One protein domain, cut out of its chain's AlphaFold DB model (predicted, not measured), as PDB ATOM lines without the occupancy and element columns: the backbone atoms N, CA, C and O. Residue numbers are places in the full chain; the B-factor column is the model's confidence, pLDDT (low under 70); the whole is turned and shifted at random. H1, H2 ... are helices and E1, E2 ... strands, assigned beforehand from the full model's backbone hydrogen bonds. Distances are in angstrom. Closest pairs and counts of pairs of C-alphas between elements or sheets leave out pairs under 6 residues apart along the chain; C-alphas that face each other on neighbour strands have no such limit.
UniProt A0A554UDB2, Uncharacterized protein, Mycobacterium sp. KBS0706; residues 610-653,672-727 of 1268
ATOM      1  N   TRP A 610      47.846   0.896 -41.641       73.06
ATOM      2  CA  TRP A 610      47.085   1.909 -40.923       73.06
ATOM      3  C   TRP A 610      48.009   3.098 -40.655       73.06
ATOM      4  O   TRP A 610      49.200   2.902 -40.456       73.06
ATOM      5  N   THR A 611      47.498   4.316 -40.718       76.62
ATOM      6  CA  THR A 611      48.222   5.583 -40.593       76.62
ATOM      7  C   THR A 611      47.238   6.647 -40.138       76.62
ATOM      8  O   THR A 611      46.046   6.552 -40.417       76.62
ATOM      9  N   THR A 612      47.709   7.701 -39.491       84.44
ATOM     10  CA  THR A 612      46.938   8.948 -39.426       84.44
ATOM     11  C   THR A 612      47.352   9.854 -40.585       84.44
ATOM     12  O   THR A 612      48.451   9.711 -41.132       84.44
ATOM     13  N   ILE A 613      46.449  10.734 -41.016       88.88
ATOM     14  CA  ILE A 613      46.695  11.702 -42.093       88.88
ATOM     15  C   ILE A 613      46.519  13.093 -41.485       88.88
ATOM     16  O   ILE A 613      45.401  13.491 -41.162       88.88
ATOM     17  N   ARG A 614      47.619  13.810 -41.270       90.56
ATOM     18  CA  ARG A 614      47.664  15.116 -40.602       90.56
ATOM     19  C   ARG A 614      47.691  16.245 -41.627       90.56
ATOM     20  O   ARG A 614      48.397  16.153 -42.624       90.56
ATOM     21  N   SER A 615      46.962  17.324 -41.371       91.75
ATOM     22  CA  SER A 615      47.091  18.570 -42.122       91.75
ATOM     23  C   SER A 615      48.084  19.506 -41.420       91.75
ATOM     24  O   SER A 615      47.914  19.773 -40.230       91.75
ATOM     25  N   PRO A 616      49.086  20.062 -42.124       84.31
ATOM     26  CA  PRO A 616      49.979  21.083 -41.587       84.31
ATOM     27  C   PRO A 616      49.349  22.488 -41.602       84.31
ATOM     28  O   PRO A 616      50.004  23.459 -41.216       84.31
ATOM     29  N   ALA A 617      48.094  22.629 -42.053       85.31
ATOM     30  CA  ALA A 617      47.356  23.891 -42.022       85.31
ATOM     31  C   ALA A 617      47.096  24.391 -40.593       85.31
ATOM     32  O   ALA A 617      46.992  25.598 -40.386       85.31
ATOM     33  N   GLY A 618      47.016  23.490 -39.613       79.75
ATOM     34  CA  GLY A 618      46.901  23.813 -38.193       79.75
ATOM     35  C   GLY A 618      47.588  22.759 -37.328       79.75
ATOM     36  O   GLY A 618      47.768  21.613 -37.747       79.75
ATOM     37  N   ASP A 619      47.997  23.137 -36.121       72.62
ATOM     38  CA  ASP A 619      48.669  22.211 -35.213       72.62
ATOM     39  C   ASP A 619      47.695  21.153 -34.678       72.62
ATOM     40  O   ASP A 619      46.585  21.458 -34.252       72.62
ATOM     41  N   GLY A 620      48.110  19.882 -34.739       74.44
ATOM     42  CA  GLY A 620      47.318  18.752 -34.243       74.44
ATOM     43  C   GLY A 620      46.058  18.408 -35.050       74.44
ATOM     44  O   GLY A 620      45.201  17.706 -34.523       74.44
ATOM     45  N   LEU A 621      45.919  18.874 -36.297       83.56
ATOM     46  CA  LEU A 621      44.749  18.580 -37.130       83.56
ATOM     47  C   LEU A 621      44.931  17.310 -37.966       83.56
ATOM     48  O   LEU A 621      45.792  17.243 -38.837       83.56
ATOM     49  N   PHE A 622      44.069  16.325 -37.751       90.38
ATOM     50  CA  PHE A 622      44.022  15.049 -38.454       90.38
ATOM     51  C   PHE A 622      42.732  14.923 -39.247       90.38
ATOM     52  O   PHE A 622      41.662  15.306 -38.778       90.38
ATOM     53  N   LEU A 623      42.832  14.360 -40.447       93.31
ATOM     54  CA  LEU A 623      41.689  13.952 -41.249       93.31
ATOM     55  C   LEU A 623      40.859  12.945 -40.456       93.31
ATOM     56  O   LEU A 623      41.393  11.929 -40.015       93.31
ATOM     57  N   GLN A 624      39.567  13.208 -40.297       92.56
ATOM     58  CA  GLN A 624      38.672  12.389 -39.490       92.56
ATOM     59  C   GLN A 624      37.292  12.229 -40.136       92.56
ATOM     60  O   GLN A 624      36.834  13.076 -40.914       92.56
ATOM     61  N   LEU A 625      36.608  11.142 -39.783       89.50
ATOM     62  CA  LEU A 625      35.172  10.988 -40.021       89.50
ATOM     63  C   LEU A 625      34.367  11.404 -38.787       89.50
ATOM     64  O   LEU A 625      34.824  11.208 -37.664       89.50
ATOM     65  N   PRO A 626      33.146  11.934 -38.962       83.19
ATOM     66  CA  PRO A 626      32.236  12.133 -37.845       83.19
ATOM     67  C   PRO A 626      31.810  10.777 -37.260       83.19
ATOM     68  O   PRO A 626      31.591   9.822 -38.006       83.19
ATOM     69  N   GLU A 627      31.609  10.716 -35.938       74.44
ATOM     70  CA  GLU A 627      31.145   9.511 -35.220       74.44
ATOM     71  C   GLU A 627      29.875   8.893 -35.820       74.44
ATOM     72  O   GLU A 627      29.662   7.682 -35.765       74.44
ATOM     73  N   LYS A 628      28.994   9.734 -36.378       71.69
ATOM     74  CA  LYS A 628      27.743   9.311 -37.009       71.69
ATOM     75  C   LYS A 628      27.544  10.026 -38.343       71.69
ATOM     76  O   LYS A 628      27.809  11.225 -38.440       71.69
ATOM     77  N   PRO A 629      27.015   9.329 -39.361       55.25
ATOM     78  CA  PRO A 629      26.678   9.966 -40.622       55.25
ATOM     79  C   PRO A 629      25.509  10.932 -40.408       55.25
ATOM     80  O   PRO A 629      24.522  10.590 -39.750       55.25
ATOM     81  N   ALA A 630      25.580  12.124 -41.002       54.25
ATOM     82  CA  ALA A 630      24.426  13.012 -41.065       54.25
ATOM     83  C   ALA A 630      23.299  12.309 -41.839       54.25
ATOM     84  O   ALA A 630      23.540  11.709 -42.895       54.25
ATOM     85  N   ALA A 631      22.069  12.362 -41.317       41.91
ATOM     86  CA  ALA A 631      20.922  11.705 -41.933       41.91
ATOM     87  C   ALA A 631      20.785  12.149 -43.406       41.91
ATOM     88  O   ALA A 631      20.398  13.280 -43.689       41.91
ATOM     89  N   ASN A 632      21.082  11.226 -44.331       48.69
ATOM     90  CA  ASN A 632      20.988  11.343 -45.796       48.69
ATOM     91  C   ASN A 632      22.145  12.017 -46.574       48.69
ATOM     92  O   ASN A 632      21.976  12.208 -47.777       48.69
ATOM     93  N   VAL A 633      23.305  12.339 -45.975       54.91
ATOM     94  CA  VAL A 633      24.385  13.084 -46.689       54.91
ATOM     95  C   VAL A 633      25.723  12.320 -46.808       54.91
ATOM     96  O   VAL A 633      26.611  12.726 -47.550       54.91
ATOM     97  N   GLY A 634      25.853  11.140 -46.192       65.12
ATOM     98  CA  GLY A 634      27.139  10.430 -46.098       65.12
ATOM     99  C   GLY A 634      28.028  11.011 -44.992       65.12
ATOM    100  O   GLY A 634      27.630  11.944 -44.294       65.12
ATOM    101  N   PHE A 635      29.210  10.431 -44.775       81.00
ATOM    102  CA  PHE A 635      30.154  10.929 -43.771       81.00
ATOM    103  C   PHE A 635      31.022  12.018 -44.402       81.00
ATOM    104  O   PHE A 635      31.966  11.692 -45.116       81.00
ATOM    105  N   GLN A 636      30.701  13.295 -44.199       91.06
ATOM    106  CA  GLN A 636      31.572  14.372 -44.674       91.06
ATOM    107  C   GLN A 636      32.861  14.399 -43.855       91.06
ATOM    108  O   GLN A 636      32.805  14.460 -42.629       91.06
ATOM    109  N   ALA A 637      34.006  14.327 -44.532       91.50
ATOM    110  CA  ALA A 637      35.301  14.365 -43.873       91.50
ATOM    111  C   ALA A 637      35.582  15.777 -43.336       91.50
ATOM    112  O   ALA A 637      35.280  16.787 -43.982       91.50
ATOM    113  N   SER A 638      36.171  15.839 -42.148       93.94
ATOM    114  CA  SER A 638      36.652  17.072 -41.525       93.94
ATOM    115  C   SER A 638      38.078  16.871 -41.024       93.94
ATOM    116  O   SER A 638      38.617  15.766 -41.106       93.94
ATOM    117  N   VAL A 639      38.701  17.931 -40.521       91.81
ATOM    118  CA  VAL A 639      39.916  17.809 -39.712       91.81
ATOM    119  C   VAL A 639      39.626  18.114 -38.247       91.81
ATOM    120  O   VAL A 639      38.790  18.963 -37.949       91.81
ATOM    121  N   GLY A 640      40.310  17.452 -37.322       88.38
ATOM    122  CA  GLY A 640      40.172  17.677 -35.880       88.38
ATOM    123  C   GLY A 640      41.344  17.105 -35.086       88.38
ATOM    124  O   GLY A 640      42.287  16.611 -35.695       88.38
ATOM    125  N   PRO A 641      41.329  17.186 -33.746       80.88
ATOM    126  CA  PRO A 641      42.321  16.494 -32.925       80.88
ATOM    127  C   PRO A 641      42.299  14.984 -33.207       80.88
ATOM    128  O   PRO A 641      41.288  14.444 -33.650       80.88
ATOM    129  N   GLN A 642      43.413  14.292 -32.959       71.06
ATOM    130  CA  GLN A 642      43.496  12.847 -33.187       71.06
ATOM    131  C   GLN A 642      42.433  12.113 -32.354       71.06
ATOM    132  O   GLN A 642      42.461  12.173 -31.126       71.06
ATOM    133  N   SER A 643      41.519  11.401 -33.012       66.62
ATOM    134  CA  SER A 643      40.400  10.703 -32.371       66.62
ATOM    135  C   SER A 643      40.366   9.231 -32.803       66.62
ATOM    136  O   SER A 643      39.571   8.834 -33.660       66.62
ATOM    137  N   GLY A 644      41.274   8.427 -32.241       68.81
ATOM    138  CA  GLY A 644      41.285   6.964 -32.368       68.81
ATOM    139  C   GLY A 644      41.025   6.456 -33.791       68.81
ATOM    140  O   GLY A 644      41.625   6.927 -34.759       68.81
ATOM    141  N   GLY A 645      40.089   5.511 -33.928       65.44
ATOM    142  CA  GLY A 645      39.729   4.915 -35.217       65.44
ATOM    143  C   GLY A 645      39.153   5.897 -36.247       65.44
ATOM    144  O   GLY A 645      39.219   5.616 -37.441       65.44
ATOM    145  N   LEU A 646      38.602   7.045 -35.831       79.81
ATOM    146  CA  LEU A 646      38.004   8.025 -36.753       79.81
ATOM    147  C   LEU A 646      39.054   8.813 -37.533       79.81
ATOM    148  O   LEU A 646      38.750   9.264 -38.635       79.81
ATOM    149  N   SER A 647      40.259   8.967 -36.979       83.62
ATOM    150  CA  SER A 647      41.392   9.628 -37.635       83.62
ATOM    151  C   SER A 647      42.442   8.654 -38.180       83.62
ATOM    152  O   SER A 647      43.506   9.080 -38.641       83.62
ATOM    153  N   THR A 648      42.160   7.352 -38.108       80.88
ATOM    154  CA  THR A 648      43.040   6.292 -38.597       80.88
ATOM    155  C   THR A 648      42.536   5.778 -39.938       80.88
ATOM    156  O   THR A 648      41.368   5.431 -40.121       80.88
ATOM    157  N   TRP A 649      43.456   5.719 -40.887       89.06
ATOM    158  CA  TRP A 649      43.216   5.444 -42.290       89.06
ATOM    159  C   TRP A 649      44.187   4.387 -42.784       89.06
ATOM    160  O   TRP A 649      45.297   4.288 -42.285       89.06
ATOM    161  N   GLN A 650      43.819   3.625 -43.801       86.12
ATOM    162  CA  GLN A 650      44.746   2.753 -44.515       86.12
ATOM    163  C   GLN A 650      44.795   3.188 -45.973       86.12
ATOM    164  O   GLN A 650      43.766   3.235 -46.650       86.12
ATOM    165  N   PHE A 651      45.992   3.499 -46.474       82.25
ATOM    166  CA  PHE A 651      46.182   3.770 -47.896       82.25
ATOM    167  C   PHE A 651      46.293   2.432 -48.637       82.25
ATOM    168  O   PHE A 651      47.352   1.809 -48.678       82.25
ATOM    169  N   ALA A 652      45.180   1.942 -49.175       81.38
ATOM    170  CA  ALA A 652      45.095   0.640 -49.829       81.38
ATOM    171  C   ALA A 652      45.177   0.770 -51.355       81.38
ATOM    172  O   ALA A 652      44.616   1.684 -51.967       81.38
ATOM    173  N   TRP A 653      45.835  -0.181 -52.015       72.56
ATOM    174  CA  TRP A 653      45.915  -0.205 -53.480       72.56
ATOM    175  C   TRP A 653      44.511  -0.341 -54.128       72.56
ATOM    176  O   TRP A 653      43.693  -1.134 -53.642       72.56
ATOM    177  N   ASP A 672      28.507  16.122 -56.226       86.44
ATOM    178  CA  ASP A 672      28.848  17.450 -56.768       86.44
ATOM    179  C   ASP A 672      30.297  17.540 -57.298       86.44
ATOM    180  O   ASP A 672      30.603  18.406 -58.113       86.44
ATOM    181  N   GLY A 673      31.168  16.604 -56.902       86.56
ATOM    182  CA  GLY A 673      32.575  16.560 -57.284       86.56
ATOM    183  C   GLY A 673      33.492  17.531 -56.535       86.56
ATOM    184  O   GLY A 673      34.635  17.661 -56.970       86.56
ATOM    185  N   SER A 674      33.029  18.183 -55.462       89.00
ATOM    186  CA  SER A 674      33.802  19.184 -54.703       89.00
ATOM    187  C   SER A 674      34.030  18.848 -53.229       89.00
ATOM    188  O   SER A 674      35.031  19.286 -52.669       89.00
ATOM    189  N   SER A 675      33.147  18.084 -52.582       92.38
ATOM    190  CA  SER A 675      33.307  17.732 -51.163       92.38
ATOM    191  C   SER A 675      33.961  16.360 -50.986       92.38
ATOM    192  O   SER A 675      33.770  15.450 -51.801       92.38
ATOM    193  N   VAL A 676      34.723  16.188 -49.905       94.56
ATOM    194  CA  VAL A 676      35.310  14.893 -49.537       94.56
ATOM    195  C   VAL A 676      34.413  14.201 -48.520       94.56
ATOM    196  O   VAL A 676      34.116  14.731 -47.450       94.56
ATOM    197  N   VAL A 677      33.956  13.005 -48.868       93.25
ATOM    198  CA  VAL A 677      33.023  12.196 -48.075       93.25
ATOM    199  C   VAL A 677      33.525  10.757 -47.985       93.25
ATOM    200  O   VAL A 677      34.295  10.332 -48.836       93.25
ATOM    201  N   ALA A 678      33.078   9.959 -47.019       92.19
ATOM    202  CA  ALA A 678      33.260   8.509 -47.068       92.19
ATOM    203  C   ALA A 678      31.998   7.810 -47.582       92.19
ATOM    204  O   ALA A 678      30.892   8.011 -47.067       92.19
ATOM    205  N   TYR A 679      32.181   6.952 -48.587       89.94
ATOM    206  CA  TYR A 679      31.139   6.091 -49.143       89.94
ATOM    207  C   TYR A 679      31.546   4.622 -49.081       89.94
ATOM    208  O   TYR A 679      32.743   4.326 -49.076       89.94
ATOM    209  N   PRO A 680      30.566   3.697 -49.122       89.56
ATOM    210  CA  PRO A 680      30.851   2.287 -49.316       89.56
ATOM    211  C   PRO A 680      31.737   2.068 -50.546       89.56
ATOM    212  O   PRO A 680      31.474   2.601 -51.637       89.56
ATOM    213  N   ARG A 681      32.792   1.280 -50.371       89.00
ATOM    214  CA  ARG A 681      33.711   0.859 -51.419       89.00
ATOM    215  C   ARG A 681      32.915   0.154 -52.506       89.00
ATOM    216  O   ARG A 681      32.193  -0.808 -52.253       89.00
ATOM    217  N   GLN A 682      33.024   0.652 -53.730       89.94
ATOM    218  CA  GLN A 682      32.344   0.032 -54.858       89.94
ATOM    219  C   GLN A 682      33.041  -1.287 -55.245       89.94
ATOM    220  O   GLN A 682      34.244  -1.428 -55.015       89.94
ATOM    221  N   PRO A 683      32.334  -2.240 -55.888       69.38
ATOM    222  CA  PRO A 683      32.891  -3.544 -56.281       69.38
ATOM    223  C   PRO A 683      34.125  -3.498 -57.201       69.38
ATOM    224  O   PRO A 683      34.739  -4.530 -57.457       69.38
ATOM    225  N   GLY A 684      34.486  -2.323 -57.719       77.06
ATOM    226  CA  GLY A 684      35.712  -2.099 -58.474       77.06
ATOM    227  C   GLY A 684      36.270  -0.689 -58.253       77.06
ATOM    228  O   GLY A 684      35.570   0.163 -57.702       77.06
ATOM    229  N   PRO A 685      37.512  -0.429 -58.706       78.31
ATOM    230  CA  PRO A 685      38.147   0.884 -58.627       78.31
ATOM    231  C   PRO A 685      37.327   1.919 -59.396       78.31
ATOM    232  O   PRO A 685      37.209   1.854 -60.618       78.31
ATOM    233  N   GLN A 686      36.732   2.861 -58.667       87.00
ATOM    234  CA  GLN A 686      36.011   3.988 -59.247       87.00
ATOM    235  C   GLN A 686      36.851   5.249 -59.050       87.00
ATOM    236  O   GLN A 686      37.157   5.548 -57.899       87.00
ATOM    237  N   PRO A 687      37.164   6.036 -60.098       83.31
ATOM    238  CA  PRO A 687      38.071   7.184 -59.986       83.31
ATOM    239  C   PRO A 687      37.710   8.190 -58.885       83.31
ATOM    240  O   PRO A 687      38.586   8.818 -58.309       83.31
ATOM    241  N   PHE A 688      36.423   8.324 -58.546       91.56
ATOM    242  CA  PHE A 688      35.980   9.232 -57.483       91.56
ATOM    243  C   PHE A 688      36.325   8.749 -56.067       91.56
ATOM    244  O   PHE A 688      36.311   9.566 -55.154       91.56
ATOM    245  N   GLN A 689      36.622   7.458 -55.884       94.19
ATOM    246  CA  GLN A 689      37.041   6.835 -54.618       94.19
ATOM    247  C   GLN A 689      38.558   6.625 -54.530       94.19
ATOM    248  O   GLN A 689      39.035   5.997 -53.585       94.19
ATOM    249  N   LEU A 690      39.307   7.076 -55.540       91.31
ATOM    250  CA  LEU A 690      40.745   6.867 -55.634       91.31
ATOM    251  C   LEU A 690      41.482   8.195 -55.487       91.31
ATOM    252  O   LEU A 690      41.131   9.200 -56.110       91.31
ATOM    253  N   TRP A 691      42.527   8.167 -54.675       92.50
ATOM    254  CA  TRP A 691      43.355   9.300 -54.304       92.50
ATOM    255  C   TRP A 691      44.821   9.018 -54.621       92.50
ATOM    256  O   TRP A 691      45.274   7.875 -54.659       92.50
ATOM    257  N   THR A 692      45.557  10.095 -54.847       83.56
ATOM    258  CA  THR A 692      46.965  10.118 -55.234       83.56
ATOM    259  C   THR A 692      47.731  10.949 -54.231       83.56
ATOM    260  O   THR A 692      47.411  12.120 -54.088       83.56
ATOM    261  N   ALA A 693      48.761  10.410 -53.591       82.75
ATOM    262  CA  ALA A 693      49.702  11.246 -52.854       82.75
ATOM    263  C   ALA A 693      50.798  11.751 -53.807       82.75
ATOM    264  O   ALA A 693      51.463  10.954 -54.469       82.75
ATOM    265  N   THR A 694      50.965  13.067 -53.894       76.25
ATOM    266  CA  THR A 694      52.080  13.727 -54.600       76.25
ATOM    267  C   THR A 694      53.305  13.825 -53.685       76.25
ATOM    268  O   THR A 694      53.102  13.852 -52.471       76.25
ATOM    269  N   PRO A 695      54.545  13.906 -54.213       62.34
ATOM    270  CA  PRO A 695      55.777  14.064 -53.420       62.34
ATOM    271  C   PRO A 695      55.787  15.280 -52.484       62.34
ATOM    272  O   PRO A 695      56.498  15.295 -51.485       62.34
ATOM    273  N   GLU A 696      54.983  16.291 -52.786       73.12
ATOM    274  CA  GLU A 696      54.822  17.504 -51.987       73.12
ATOM    275  C   GLU A 696      53.777  17.333 -50.867       73.12
ATOM    276  O   GLU A 696      53.456  18.291 -50.169       73.12
ATOM    277  N   GLY A 697      53.216  16.130 -50.698       80.06
ATOM    278  CA  GLY A 697      52.242  15.799 -49.657       80.06
ATOM    279  C   GLY A 697      50.783  16.066 -50.031       80.06
ATOM    280  O   GLY A 697      49.908  15.886 -49.194       80.06
ATOM    281  N   ALA A 698      50.457  16.473 -51.261       88.00
ATOM    282  CA  ALA A 698      49.059  16.696 -51.646       88.00
ATOM    283  C   ALA A 698      48.325  15.395 -52.003       88.00
ATOM    284  O   ALA A 698      48.878  14.544 -52.702       88.00
ATOM    285  N   LEU A 699      47.061  15.275 -51.584       92.12
ATOM    286  CA  LEU A 699      46.167  14.150 -51.890       92.12
ATOM    287  C   LEU A 699      45.223  14.493 -53.055       92.12
ATOM    288  O   LEU A 699      44.211  15.147 -52.855       92.12
ATOM    289  N   VAL A 700      45.509  14.056 -54.278       91.06
ATOM    290  CA  VAL A 700      44.751  14.409 -55.493       91.06
ATOM    291  C   VAL A 700      43.738  13.326 -55.864       91.06
ATOM    292  O   VAL A 700      44.100  12.159 -56.022       91.06
ATOM    293  N   ASN A 701      42.467  13.690 -56.042       94.00
ATOM    294  CA  ASN A 701      41.438  12.735 -56.455       94.00
ATOM    295  C   ASN A 701      41.543  12.395 -57.951       94.00
ATOM    296  O   ASN A 701      41.640  13.284 -58.802       94.00
ATOM    297  N   GLN A 702      41.450  11.109 -58.296       87.50
ATOM    298  CA  GLN A 702      41.624  10.644 -59.676       87.50
ATOM    299  C   GLN A 702      40.439  10.962 -60.605       87.50
ATOM    300  O   GLN A 702      40.580  10.843 -61.817       87.50
ATOM    301  N   LYS A 703      39.262  11.367 -60.107       89.69
ATOM    302  CA  LYS A 703      38.133  11.765 -60.975       89.69
ATOM    303  C   LYS A 703      38.259  13.191 -61.504       89.69
ATOM    304  O   LYS A 703      37.911  13.423 -62.659       89.69
ATOM    305  N   ASN A 704      38.652  14.145 -60.660       90.12
ATOM    306  CA  ASN A 704      38.638  15.575 -60.999       90.12
ATOM    307  C   ASN A 704      40.039  16.211 -61.068       90.12
ATOM    308  O   ASN A 704      40.142  17.355 -61.503       90.12
ATOM    309  N   GLY A 705      41.097  15.500 -60.660       83.88
ATOM    310  CA  GLY A 705      42.468  16.019 -60.639       83.88
ATOM    311  C   GLY A 705      42.700  17.144 -59.631       83.88
ATOM    312  O   GLY A 705      43.676  17.880 -59.743       83.88
ATOM    313  N   GLN A 706      41.804  17.308 -58.660       92.38
ATOM    314  CA  GLN A 706      41.891  18.337 -57.630       92.38
ATOM    315  C   GLN A 706      42.481  17.770 -56.334       92.38
ATOM    316  O   GLN A 706      42.246  16.611 -55.985       92.38
ATOM    317  N   ALA A 707      43.245  18.600 -55.625       93.44
ATOM    318  CA  ALA A 707      43.861  18.277 -54.348       93.44
ATOM    319  C   ALA A 707      42.854  18.401 -53.201       93.44
ATOM    320  O   ALA A 707      42.102  19.373 -53.121       93.44
ATOM    321  N   MET A 708      42.876  17.439 -52.287       96.88
ATOM    322  CA  MET A 708      42.194  17.482 -51.003       96.88
ATOM    323  C   MET A 708      42.694  18.696 -50.223       96.88
ATOM    324  O   MET A 708      43.891  18.829 -49.980       96.88
ATOM    325  N   THR A 709      41.776  19.588 -49.875       96.44
ATOM    326  CA  THR A 709      42.059  20.906 -49.311       96.44
ATOM    327  C   THR A 709      41.200  21.128 -48.071       96.44
ATOM    328  O   THR A 709      39.985  20.902 -48.101       96.44
ATOM    329  N   VAL A 710      41.821  21.572 -46.981       95.56
ATOM    330  CA  VAL A 710      41.122  21.926 -45.738       95.56
ATOM    331  C   VAL A 710      40.604  23.361 -45.822       95.56
ATOM    332  O   VAL A 710      41.334  24.263 -46.224       95.56
ATOM    333  N   SER A 711      39.353  23.598 -45.418       92.94
ATOM    334  CA  SER A 711      38.726  24.928 -45.488       92.94
ATOM    335  C   SER A 711      39.273  25.952 -44.479       92.94
ATOM    336  O   SER A 711      38.950  27.134 -44.583       92.94
ATOM    337  N   GLY A 712      40.043  25.522 -43.475       88.56
ATOM    338  CA  GLY A 712      40.515  26.359 -42.372       88.56
ATOM    339  C   GLY A 712      41.594  25.688 -41.519       88.56
ATOM    340  O   GLY A 712      41.961  24.538 -41.743       88.56
ATOM    341  N   THR A 713      42.112  26.422 -40.535       86.44
ATOM    342  CA  THR A 713      43.234  26.004 -39.670       86.44
ATOM    343  C   THR A 713      42.784  25.577 -38.269       86.44
ATOM    344  O   THR A 713      43.590  25.546 -37.344       86.44
ATOM    345  N   VAL A 714      41.489  25.295 -38.086       85.62
ATOM    346  CA  VAL A 714      40.880  24.939 -36.792       85.62
ATOM    347  C   VAL A 714      40.160  23.594 -36.872       85.62
ATOM    348  O   VAL A 714      39.704  23.189 -37.946       85.62
ATOM    349  N   ALA A 715      40.028  22.907 -35.734       85.50
ATOM    350  CA  ALA A 715      39.268  21.665 -35.638       85.50
ATOM    351  C   ALA A 715      37.804  21.865 -36.070       85.50
ATOM    352  O   ALA A 715      37.201  22.906 -35.816       85.50
ATOM    353  N   GLY A 716      37.240  20.870 -36.750       87.25
ATOM    354  CA  GLY A 716      35.916  20.921 -37.371       87.25
ATOM    355  C   GLY A 716      35.894  21.505 -38.788       87.25
ATOM    356  O   GLY A 716      34.853  21.431 -39.441       87.25
ATOM    357  N   SER A 717      37.012  22.041 -39.300       92.31
ATOM    358  CA  SER A 717      37.088  22.534 -40.685       92.31
ATOM    359  C   SER A 717      36.768  21.414 -41.681       92.31
ATOM    360  O   SER A 717      37.208  20.272 -41.514       92.31
ATOM    361  N   THR A 718      35.990  21.727 -42.717       92.56
ATOM    362  CA  THR A 718      35.569  20.734 -43.711       92.56
ATOM    363  C   THR A 718      36.692  20.442 -44.699       92.56
ATOM    364  O   THR A 718      37.567  21.275 -44.954       92.56
ATOM    365  N   VAL A 719      36.665  19.237 -45.264       95.25
ATOM    366  CA  VAL A 719      37.604  18.825 -46.307       95.25
ATOM    367  C   VAL A 719      36.888  18.810 -47.656       95.25
ATOM    368  O   VAL A 719      35.839  18.186 -47.838       95.25
ATOM    369  N   SER A 720      37.463  19.526 -48.614       95.62
ATOM    370  CA  SER A 720      36.959  19.683 -49.983       95.62
ATOM    371  C   SER A 720      38.073  19.385 -50.986       95.62
ATOM    372  O   SER A 720      39.168  18.985 -50.590       95.62
ATOM    373  N   THR A 721      37.823  19.541 -52.283       96.31
ATOM    374  CA  THR A 721      38.886  19.548 -53.289       96.31
ATOM    375  C   THR A 721      39.016  20.904 -53.970       96.31
ATOM    376  O   THR A 721      38.021  21.527 -54.333       96.31
ATOM    377  N   ALA A 722      40.253  21.342 -54.193       94.06
ATOM    378  CA  ALA A 722      40.585  22.546 -54.948       94.06
ATOM    379  C   ALA A 722      41.628  22.230 -56.025       94.06
ATOM    380  O   ALA A 722      42.306  21.203 -55.976       94.06
ATOM    381  N   ALA A 723      41.761  23.099 -57.029       91.25
ATOM    382  CA  ALA A 723      42.796  22.934 -58.047       91.25
ATOM    383  C   ALA A 723      44.175  22.795 -57.380       91.25
ATOM    384  O   ALA A 723      44.521  23.591 -56.507       91.25
ATOM    385  N   LEU A 724      44.941  21.774 -57.777       86.25
ATOM    386  CA  LEU A 724      46.301  21.574 -57.287       86.25
ATOM    387  C   LEU A 724      47.134  22.802 -57.674       86.25
ATOM    388  O   LEU A 724      47.265  23.117 -58.861       86.25
ATOM    389  N   SER A 725      47.653  23.523 -56.687       82.00
ATOM    390  CA  SER A 725      48.562  24.634 -56.949       82.00
ATOM    391  C   SER A 725      49.920  24.104 -57.426       82.00
ATOM    392  O   SER A 725      50.306  22.982 -57.112       82.00
ATOM    393  N   GLY A 726      50.667  24.904 -58.198       71.25
ATOM    394  CA  GLY A 726      51.995  24.496 -58.690       71.25
ATOM    395  C   GLY A 726      53.025  24.236 -57.579       71.25
ATOM    396  O   GLY A 726      54.057  23.633 -57.837       71.25
ATOM    397  N   SER A 727      52.735  24.687 -56.357       75.69
ATOM    398  CA  SER A 727      53.431  24.344 -55.119       75.69
ATOM    399  C   SER A 727      52.362  24.258 -54.024       75.69
ATOM    400  O   SER A 727      51.945  25.322 -53.561       75.69
TER     401      SER A 727
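What this domain is: This is residues 610 to 653 and 672 to 727 of the 1268 residues of an uncharacterized protein of Mycobacterium sp. KBS0706 (UniProt A0A554UDB2). A rounded body of short strands has a curled sheet, E3 E2 E1 E4, like part of a barrel, on one side, and two hairpins, E8 with E9 and E6 with E7, on the other, E7 beside E8. The two sides come close where E3 begins and E9 begins, and they part between E4 and E6; E5 runs along one end and is tied to residues 635 to 636 by a short antiparallel pairing. The printed part has 100 residues, with named elements in the order E1 E2 E3 H1 E4 E5 E6 E7 E8 E9, and the sheet is antiparallel. The class is mostly strand, with 43 residues in named elements, under half. The whole is compact, with a radius of gyration of the C-alphas of 13.1 A and spans of 36 by 31 by 27 A.

Where its parts are: In the largest sheet, E1 is residues 610 to 615, 16.7 A long, from C-alpha 610 at (47.085, 1.909, -40.923). E2 is residues 621 to 624, E3 residues 638 to 640, and E4 residues 648 to 652, 12.7 A. H1 is residues 644 to 647. E5 is residues 676 to 680, 13.4 A, E6 residues 691 to 693 and E7 residues 699 to 701. E8 is residues 706 to 710, 12.4 A, and E9 residues 719 to 723, 13.5 A, ending with C-alpha 723 at (42.796, 22.934, -58.047).

How they stand to each other: The sheet, only just strongly twisted at 4.3 A off its best plane, has E3 and E4 as edge strands. E1 E2 E3 form a meander, each strand the antiparallel neighbour of the one before. N 622 and O 640 are 2.7 A apart, N 615 and O 621 2.8 A, and N 611 and O 649 2.7 A, each within hydrogen-bond range. H1 is on the sheet at a height of 5.8 A, over none of its strands; it is too short for any O i to N i+4 pair, and its one O i to N i+3 pair is within range. The closest C-alphas of E3 and E9 are those of Ser 638 and Val 719, 5.2 A. In the hairpin E8 and E9, N 707 and O 722 are 2.8 A apart. The closest C-alphas of E7 and E8 are those of Val 700 and Ala 707, 4.1 A. In the hairpin E6 and E7, N 700 and O 692 are 2.7 A apart. E5 pairs with no named strand; its closest C-alpha to E9 is Val 676, 5.1 A from that of Ser 720. E4 and E6 are apart.

The domain as a whole: The C-alphas farthest apart, those of Ala 631 and Gly 726, are 37.5 A apart. Residues 654 to 671 are not printed, and C-alphas 653 and 672 are 24.8 A apart across the cut. The link E2 to E3, 13 residues, is long. The mean pLDDT of the printed part is 83.5; residues 629 to 634, 643 to 645, 683 and 695 are under 70.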